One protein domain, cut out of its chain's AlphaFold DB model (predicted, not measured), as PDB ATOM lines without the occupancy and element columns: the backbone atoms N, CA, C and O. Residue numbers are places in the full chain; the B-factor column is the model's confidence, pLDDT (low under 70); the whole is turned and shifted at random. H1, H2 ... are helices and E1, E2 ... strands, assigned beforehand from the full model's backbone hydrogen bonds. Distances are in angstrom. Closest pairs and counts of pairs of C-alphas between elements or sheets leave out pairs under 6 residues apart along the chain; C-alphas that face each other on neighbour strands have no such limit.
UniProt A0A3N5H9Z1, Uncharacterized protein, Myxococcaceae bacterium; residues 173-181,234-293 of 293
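What this domain is: This is residues 173 to 181 and 234 to 293 of the 293 residues of an uncharacterized protein of Myxococcaceae bacterium (UniProt A0A3N5H9Z1). Little regular structure: a short two-strand ribbon, E1 and E2, has H1 packed beside E1 and tiny H2 near the beginning of E1, amid long loops. The printed part has 69 residues with two named helices and two named strands, in the order E1, H1, H2, E2 along the chain; the sheet is E1 - E2, antiparallel, and the class is mixed, with only 23 of the 69 residues in named elements. The whole is compact, radius of gyration of the C-alphas 11.5 A, and only just flat, spanning 36 by 30 by 16 A.

Where its parts are: E1, residues 173 to 178, is 16.9 A long from C-alpha 173 at (185.520, 178.531, 198.901). E2, residues 278 to 282, is 13.5 A long and ends at C-alpha 282, (187.401, 177.664, 205.483). H1, residues 250 to 257, measures 10.4 A; H2, residues 263 to 266, 4.8 A.

How they stand to each other: E1 and E2 are antiparallel at 145 degrees, with N 175 and O 281 within hydrogen-bond range at 2.9 A. The closest C-alphas of E1 and H1, Ile 176 and Ala 256, are 5.4 A apart; those of E1 and H2, Glu 173 and Ile 263, 5.7 A. H1 and H2 are apart. In H1 every O i to N i+4 pair is within hydrogen-bond range; H2 is too short for one.

The domain as a whole: Residues 182 to 233 are not printed; C-alphas 181 and 234 are 34.2 A apart. The link H2 to E2 is long. The pLDDT is under 70 at residues 177 to 181, 234 to 247 and 284 to 293.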
ATOM      1  N   GLU A 173     185.640 179.983 198.933       83.44
ATOM      2  CA  GLU A 173     185.520 178.531 198.901       83.44
ATOM      3  C   GLU A 173     185.566 177.962 200.316       83.44
ATOM      4  O   GLU A 173     186.361 178.397 201.156       83.44
ATOM      5  N   VAL A 174     184.723 176.971 200.558       84.00
ATOM      6  CA  VAL A 174     184.535 176.314 201.848       84.00
ATOM      7  C   VAL A 174     184.566 174.800 201.668       84.00
ATOM      8  O   VAL A 174     184.218 174.281 200.606       84.00
ATOM      9  N   GLY A 175     184.998 174.107 202.715       81.56
ATOM     10  CA  GLY A 175     184.821 172.666 202.875       81.56
ATOM     11  C   GLY A 175     183.701 172.377 203.874       81.56
ATOM     12  O   GLY A 175     183.262 173.277 204.595       81.56
ATOM     13  N   ILE A 176     183.248 171.128 203.924       74.94
ATOM     14  CA  ILE A 176     182.268 170.645 204.903       74.94
ATOM     15  C   ILE A 176     182.982 169.742 205.911       74.94
ATOM     16  O   ILE A 176     183.781 168.899 205.519       74.94
ATOM     17  N   ILE A 177     182.684 169.920 207.200       67.81
ATOM     18  CA  ILE A 177     183.059 169.005 208.283       67.81
ATOM     19  C   ILE A 177     181.781 168.401 208.873       67.81
ATOM     20  O   ILE A 177     180.989 169.144 209.452       67.81
ATOM     21  N   PRO A 178     181.557 167.084 208.808       57.53
ATOM     22  CA  PRO A 178     180.509 166.438 209.597       57.53
ATOM     23  C   PRO A 178     180.824 166.503 211.107       57.53
ATOM     24  O   PRO A 178     181.859 165.997 211.532       57.53
ATOM     25  N   GLU A 179     179.974 167.119 211.955       49.69
ATOM     26  CA  GLU A 179     180.135 166.974 213.416       49.69
ATOM     27  C   GLU A 179     179.681 165.578 213.868       49.69
ATOM     28  O   GLU A 179     178.646 165.069 213.430       49.69
ATOM     29  N   VAL A 180     180.385 164.996 214.842       47.28
ATOM     30  CA  VAL A 180     179.928 163.802 215.567       47.28
ATOM     31  C   VAL A 180     179.776 164.098 217.061       47.28
ATOM     32  O   VAL A 180     180.634 164.706 217.706       47.28
ATOM     33  N   ARG A 181     178.629 163.701 217.635       36.72
ATOM     34  CA  ARG A 181     178.343 163.819 219.075       36.72
ATOM     35  C   ARG A 181     179.139 162.766 219.843       36.72
ATOM     36  O   ARG A 181     179.056 161.585 219.531       36.72
ATOM     37  N   LYS A 234     197.967 180.189 194.996       44.28
ATOM     38  CA  LYS A 234     197.846 178.738 195.251       44.28
ATOM     39  C   LYS A 234     196.966 178.435 196.454       44.28
ATOM     40  O   LYS A 234     196.263 177.428 196.455       44.28
ATOM     41  N   LEU A 235     196.920 179.347 197.418       47.03
ATOM     42  CA  LEU A 235     195.870 179.432 198.415       47.03
ATOM     43  C   LEU A 235     194.568 179.929 197.744       47.03
ATOM     44  O   LEU A 235     193.976 180.882 198.234       47.03
ATOM     45  N   LYS A 236     194.105 179.289 196.657       41.72
ATOM     46  CA  LYS A 236     192.765 179.390 196.023       41.72
ATOM     47  C   LYS A 236     192.186 178.005 195.666       41.72
ATOM     48  O   LYS A 236     191.345 177.899 194.790       41.72
ATOM     49  N   ARG A 237     192.689 176.935 196.296       35.34
ATOM     50  CA  ARG A 237     192.102 175.585 196.277       35.34
ATOM     51  C   ARG A 237     192.048 175.001 197.684       35.34
ATOM     52  O   ARG A 237     192.688 175.534 198.587       35.34
ATOM     53  N   VAL A 238     191.237 173.988 197.896       43.22
ATOM     54  CA  VAL A 238     190.739 173.585 199.216       43.22
ATOM     55  C   VAL A 238     190.867 172.080 199.347       43.22
ATOM     56  O   VAL A 238     190.871 171.393 198.329       43.22
ATOM     57  N   ASN A 239     190.941 171.602 200.583       39.03
ATOM     58  CA  ASN A 239     190.937 170.188 200.907       39.03
ATOM     59  C   ASN A 239     189.853 169.861 201.943       39.03
ATOM     60  O   ASN A 239     189.341 170.750 202.629       39.03
ATOM     61  N   VAL A 240     189.522 168.577 202.016       36.59
ATOM     62  CA  VAL A 240     188.476 167.975 202.849       36.59
ATOM     63  C   VAL A 240     189.124 167.410 204.113       36.59
ATOM     64  O   VAL A 240     190.145 166.728 204.011       36.59
ATOM     65  N   LEU A 241     188.563 167.671 205.301       42.03
ATOM     66  CA  LEU A 241     188.978 166.976 206.525       42.03
ATOM     67  C   LEU A 241     187.802 166.262 207.177       42.03
ATOM     68  O   LEU A 241     186.802 166.879 207.545       42.03
ATOM     69  N   THR A 242     187.975 164.957 207.348       41.62
ATOM     70  CA  THR A 242     187.051 164.071 208.047       41.62
ATOM     71  C   THR A 242     187.290 164.128 209.563       41.62
ATOM     72  O   THR A 242     188.371 164.490 210.031       41.62
ATOM     73  N   ALA A 243     186.265 163.799 210.355       47.56
ATOM     74  CA  ALA A 243     186.319 163.842 211.821       47.56
ATOM     75  C   ALA A 243     187.081 162.655 212.450       47.56
ATOM     76  O   ALA A 243     187.446 162.718 213.626       47.56
ATOM     77  N   GLY A 244     187.357 161.606 211.663       49.00
ATOM     78  CA  GLY A 244     188.092 160.419 212.101       49.00
ATOM     79  C   GLY A 244     187.261 159.400 212.895       49.00
ATOM     80  O   GLY A 244     187.829 158.722 213.752       49.00
ATOM     81  N   ASP A 245     185.948 159.297 212.648       54.25
ATOM     82  CA  ASP A 245     185.053 158.260 213.196       54.25
ATOM     83  C   ASP A 245     184.032 157.715 212.162       54.25
ATOM     84  O   ASP A 245     183.927 158.240 211.057       54.25
ATOM     85  N   ASP A 246     183.314 156.635 212.520       61.22
ATOM     86  CA  ASP A 246     182.587 155.736 211.591       61.22
ATOM     87  C   ASP A 246     181.055 155.992 211.483       61.22
ATOM     88  O   ASP A 246     180.305 155.109 211.068       61.22
ATOM     89  N   GLU A 247     180.542 157.153 211.922       66.56
ATOM     90  CA  GLU A 247     179.087 157.454 211.964       66.56
ATOM     91  C   GLU A 247     178.649 158.611 211.048       66.56
ATOM     92  O   GLU A 247     177.546 159.159 211.192       66.56
ATOM     93  N   VAL A 248     179.503 159.029 210.118       74.62
ATOM     94  CA  VAL A 248     179.081 159.933 209.047       74.62
ATOM     95  C   VAL A 248     178.204 159.128 208.085       74.62
ATOM     96  O   VAL A 248     178.479 157.967 207.793       74.62
ATOM     97  N   CYS A 249     177.077 159.693 207.650       82.06
ATOM     98  CA  CYS A 249     176.275 159.006 206.644       82.06
ATOM     99  C   CYS A 249     176.994 159.073 205.282       82.06
ATOM    100  O   CYS A 249     177.656 160.081 205.020       82.06
ATOM    101  N   PRO A 250     176.805 158.081 204.391       87.50
ATOM    102  CA  PRO A 250     177.474 158.068 203.089       87.50
ATOM    103  C   PRO A 250     177.262 159.355 202.283       87.50
ATOM    104  O   PRO A 250     178.195 159.884 201.707       87.50
ATOM    105  N   GLU A 251     176.065 159.948 202.343       88.25
ATOM    106  CA  GLU A 251     175.771 161.210 201.650       88.25
ATOM    107  C   GLU A 251     176.635 162.381 202.153       88.25
ATOM    108  O   GLU A 251     177.092 163.205 201.367       88.25
ATOM    109  N   CYS A 252     176.880 162.472 203.463       86.12
ATOM    110  CA  CYS A 252     177.748 163.515 204.007       86.12
ATOM    111  C   CYS A 252     179.232 163.231 203.753       86.12
ATOM    112  O   CYS A 252     180.002 164.188 203.692       86.12
ATOM    113  N   GLU A 253     179.631 161.963 203.624       84.88
ATOM    114  CA  GLU A 253     180.978 161.578 203.186       84.88
ATOM    115  C   GLU A 253     181.190 161.973 201.724       84.88
ATOM    116  O   GLU A 253     182.130 162.710 201.442       84.88
ATOM    117  N   ASP A 254     180.261 161.612 200.837       86.69
ATOM    118  CA  ASP A 254     180.289 161.955 199.412       86.69
ATOM    119  C   ASP A 254     180.373 163.479 199.215       86.69
ATOM    120  O   ASP A 254     181.248 163.992 198.512       86.69
ATOM    121  N   ILE A 255     179.509 164.229 199.911       88.38
ATOM    122  CA  ILE A 255     179.532 165.696 199.903       88.38
ATOM    123  C   ILE A 255     180.858 166.227 200.467       88.38
ATOM    124  O   ILE A 255     181.377 167.240 200.005       88.38
ATOM    125  N   ALA A 256     181.419 165.606 201.504       84.81
ATOM    126  CA  ALA A 256     182.703 166.051 202.022       84.81
ATOM    127  C   ALA A 256     183.797 165.844 200.965       84.81
ATOM    128  O   ALA A 256     184.496 166.807 200.665       84.81
ATOM    129  N   GLU A 257     183.908 164.648 200.377       83.81
ATOM    130  CA  GLU A 257     184.946 164.249 199.412       83.81
ATOM    131  C   GLU A 257     184.960 165.084 198.125       83.81
ATOM    132  O   GLU A 257     186.028 165.367 197.580       83.81
ATOM    133  N   GLU A 258     183.794 165.518 197.654       86.38
ATOM    134  CA  GLU A 258     183.659 166.365 196.465       86.38
ATOM    135  C   GLU A 258     184.099 167.826 196.687       86.38
ATOM    136  O   GLU A 258     184.265 168.587 195.724       86.38
ATOM    137  N   GLY A 259     184.288 168.239 197.945       83.31
ATOM    138  CA  GLY A 259     184.746 169.577 198.296       83.31
ATOM    139  C   GLY A 259     186.129 169.905 197.708       83.31
ATOM    140  O   GLY A 259     186.959 169.025 197.491       83.31
ATOM    141  N   PRO A 260     186.447 171.192 197.478       89.69
ATOM    142  CA  PRO A 260     185.707 172.396 197.864       89.69
ATOM    143  C   PRO A 260     184.450 172.747 197.111       89.69
ATOM    144  O   PRO A 260     184.353 172.581 195.899       89.69
ATOM    145  N   TYR A 261     183.646 173.559 197.795       88.88
ATOM    146  CA  TYR A 261     182.546 174.281 197.186       88.88
ATOM    147  C   TYR A 261     182.740 175.786 197.245       88.88
ATOM    148  O   TYR A 261     183.219 176.350 198.230       88.88
ATOM    149  N   ARG A 262     182.289 176.469 196.193       91.06
ATOM    150  CA  ARG A 262     182.057 177.915 196.255       91.06
ATOM    151  C   ARG A 262     180.917 178.203 197.230       91.06
ATOM    152  O   ARG A 262     179.971 177.422 197.292       91.06
ATOM    153  N   ILE A 263     180.963 179.336 197.938       89.50
ATOM    154  CA  ILE A 263     179.951 179.682 198.961       89.50
ATOM    155  C   ILE A 263     178.516 179.606 198.424       89.50
ATOM    156  O   ILE A 263     177.626 179.102 199.101       89.50
ATOM    157  N   ASN A 264     178.279 180.071 197.199       88.69
ATOM    158  CA  ASN A 264     176.949 180.040 196.595       88.69
ATOM    159  C   ASN A 264     176.413 178.613 196.389       88.69
ATOM    160  O   ASN A 264     175.222 178.395 196.574       88.69
ATOM    161  N   VAL A 265     177.281 177.659 196.041       91.19
ATOM    162  CA  VAL A 265     176.929 176.234 195.922       91.19
ATOM    163  C   VAL A 265     176.781 175.613 197.311       91.19
ATOM    164  O   VAL A 265     175.819 174.902 197.572       91.19
ATOM    165  N   ALA A 266     177.689 175.947 198.230       91.00
ATOM    166  CA  ALA A 266     177.702 175.446 199.598       91.00
ATOM    167  C   ALA A 266     176.369 175.674 200.333       91.00
ATOM    168  O   ALA A 266     175.854 174.759 200.968       91.00
ATOM    169  N   ARG A 267     175.746 176.852 200.190       91.88
ATOM    170  CA  ARG A 267     174.474 177.191 200.869       91.88
ATOM    171  C   ARG A 267     173.339 176.185 200.627       91.88
ATOM    172  O   ARG A 267     172.450 176.080 201.468       91.88
ATOM    173  N   SER A 268     173.354 175.460 199.507       91.81
ATOM    174  CA  SER A 268     172.334 174.455 199.182       91.81
ATOM    175  C   SER A 268     172.697 173.018 199.562       91.81
ATOM    176  O   SER A 268     171.838 172.156 199.429       91.81
ATOM    177  N   LEU A 269     173.927 172.740 200.009       92.06
ATOM    178  CA  LEU A 269     174.391 171.364 200.241       92.06
ATOM    179  C   LEU A 269     173.983 170.809 201.604       92.06
ATOM    180  O   LEU A 269     173.562 169.663 201.693       92.06
ATOM    181  N   ILE A 270     174.124 171.605 202.670       90.25
ATOM    182  CA  ILE A 270     173.821 171.155 204.034       90.25
ATOM    183  C   ILE A 270     172.858 172.111 204.747       90.25
ATOM    184  O   ILE A 270     172.966 173.331 204.590       90.25
ATOM    185  N   PRO A 271     171.927 171.590 205.564       93.38
ATOM    186  CA  PRO A 271     171.765 170.182 205.957       93.38
ATOM    187  C   PRO A 271     171.254 169.292 204.810       93.38
ATOM    188  O   PRO A 271     170.270 169.641 204.164       93.38
ATOM    189  N   ALA A 272     171.927 168.160 204.574       90.75
ATOM    190  CA  ALA A 272     171.582 167.215 203.503       90.75
ATOM    191  C   ALA A 272     170.395 166.316 203.892       90.75
ATOM    192  O   ALA A 272     169.532 165.993 203.085       90.75
ATOM    193  N   HIS A 273     170.302 165.988 205.180       88.25
ATOM    194  CA  HIS A 273     169.270 165.120 205.731       88.25
ATOM    195  C   HIS A 273     168.794 165.619 207.106       88.25
ATOM    196  O   HIS A 273     169.468 166.438 207.749       88.25
ATOM    197  N   PRO A 274     167.656 165.106 207.610       89.12
ATOM    198  CA  PRO A 274     167.265 165.298 209.001       89.12
ATOM    199  C   PRO A 274     168.387 164.873 209.950       89.12
ATOM    200  O   PRO A 274     169.046 163.861 209.716       89.12
ATOM    201  N   HIS A 275     168.610 165.634 211.020       86.38
ATOM    202  CA  HIS A 275     169.698 165.392 211.980       86.38
ATOM    203  C   HIS A 275     171.119 165.530 211.396       86.38
ATOM    204  O   HIS A 275     172.081 165.065 212.008       86.38
ATOM    205  N   CYS A 276     171.281 166.160 210.225       86.81
ATOM    206  CA  CYS A 276     172.599 166.492 209.686       86.81
ATOM    207  C   CYS A 276     173.345 167.406 210.659       86.81
ATOM    208  O   CYS A 276     172.815 168.421 211.100       86.81
ATOM    209  N   ARG A 277     174.582 167.039 210.986       86.50
ATOM    210  CA  ARG A 277     175.425 167.737 211.968       86.50
ATOM    211  C   ARG A 277     176.577 168.491 211.297       86.50
ATOM    212  O   ARG A 277     177.477 168.988 211.958       86.50
ATOM    213  N   CYS A 278     176.589 168.529 209.971       87.19
ATOM    214  CA  CYS A 278     177.705 169.058 209.210       87.19
ATOM    215  C   CYS A 278     177.795 170.580 209.310       87.19
ATOM    216  O   CYS A 278     176.779 171.279 209.377       87.19
ATOM    217  N   VAL A 279     179.025 171.087 209.280       91.12
ATOM    218  CA  VAL A 279     179.348 172.508 209.360       91.12
ATOM    219  C   VAL A 279     180.320 172.928 208.269       91.12
ATOM    220  O   VAL A 279     181.214 172.175 207.896       91.12
ATOM    221  N   PHE A 280     180.182 174.153 207.766       90.50
ATOM    222  CA  PHE A 280     181.149 174.702 206.813       90.50
ATOM    223  C   PHE A 280     182.400 175.243 207.499       90.50
ATOM    224  O   PHE A 280     182.323 175.995 208.477       90.50
ATOM    225  N   VAL A 281     183.562 174.967 206.911       89.81
ATOM    226  CA  VAL A 281     184.851 175.527 207.335       89.81
ATOM    227  C   VAL A 281     185.603 176.186 206.189       89.81
ATOM    228  O   VAL A 281     185.392 175.841 205.022       89.81
ATOM    229  N   PRO A 282     186.519 177.126 206.491       86.88
ATOM    230  CA  PRO A 282     187.401 177.664 205.483       86.88
ATOM    231  C   PRO A 282     188.305 176.557 204.969       86.88
ATOM    232  O   PRO A 282     189.027 175.892 205.704       86.88
ATOM    233  N   ALA A 283     188.311 176.454 203.663       78.50
ATOM    234  CA  ALA A 283     189.065 175.515 202.878       78.50
ATOM    235  C   ALA A 283     190.545 175.245 203.198       78.50
ATOM    236  O   ALA A 283     191.109 174.219 202.826       78.50
ATOM    237  N   ARG A 284     191.218 176.278 203.699       67.25
ATOM    238  CA  ARG A 284     192.681 176.379 203.792       67.25
ATOM    239  C   ARG A 284     193.134 176.683 205.206       67.25
ATOM    240  O   ARG A 284     194.238 177.176 205.431       67.25
ATOM    241  N   ASP A 285     192.254 176.436 206.157       68.31
ATOM    242  CA  ASP A 285     192.610 176.476 207.553       68.31
ATOM    243  C   ASP A 285     193.489 175.261 207.862       68.31
ATOM    244  O   ASP A 285     193.072 174.123 207.662       68.31
ATOM    245  N   ARG A 286     194.709 175.490 208.359       63.69
ATOM    246  CA  ARG A 286     195.651 174.411 208.703       63.69
ATOM    247  C   ARG A 286     195.121 173.476 209.788       63.69
ATOM    248  O   ARG A 286     195.609 172.362 209.913       63.69
ATOM    249  N   ARG A 287     194.133 173.915 210.575       64.12
ATOM    250  CA  ARG A 287     193.426 173.045 211.526       64.12
ATOM    251  C   ARG A 287     192.610 171.959 210.823       64.12
ATOM    252  O   ARG A 287     192.274 170.971 211.465       64.12
ATOM    253  N   PHE A 288     192.278 172.177 209.548       63.00
ATOM    254  CA  PHE A 288     191.345 171.385 208.754       63.00
ATOM    255  C   PHE A 288     191.946 170.863 207.429       63.00
ATOM    256  O   PHE A 288     191.210 170.484 206.531       63.00
ATOM    257  N   THR A 289     193.273 170.769 207.291       57.22
ATOM    258  CA  THR A 289     193.917 170.043 206.175       57.22
ATOM    259  C   THR A 289     194.614 168.758 206.641       57.22
ATOM    260  O   THR A 289     195.369 168.804 207.607       57.22
ATOM    261  N   THR A 290     194.421 167.638 205.932       53.22
ATOM    262  CA  THR A 290     195.071 166.326 206.171       53.22
ATOM    263  C   THR A 290     196.549 166.256 205.768       53.22
ATOM    264  O   THR A 290     197.177 165.231 205.996       53.22
ATOM    265  N   GLU A 291     197.136 167.310 205.190       47.66
ATOM    266  CA  GLU A 291     198.491 167.269 204.599       47.66
ATOM    267  C   GLU A 291     199.653 167.032 205.600       47.66
ATOM    268  O   GLU A 291     200.800 166.968 205.168       47.66
ATOM    269  N   ASP A 292     199.379 166.856 206.901       40.84
ATOM    270  CA  ASP A 292     200.376 166.589 207.956       40.84
ATOM    271  C   ASP A 292     200.142 165.267 208.752       40.84
ATOM    272  O   ASP A 292     200.701 165.115 209.843       40.84
ATOM    273  N   LEU A 293     199.355 164.301 208.242       37.19
ATOM    274  CA  LEU A 293     199.246 162.931 208.800       37.19
ATOM    275  C   LEU A 293     199.860 161.863 207.883       37.19
ATOM    276  O   LEU A 293     199.491 161.820 206.690       37.19
TER     277      LEU A 293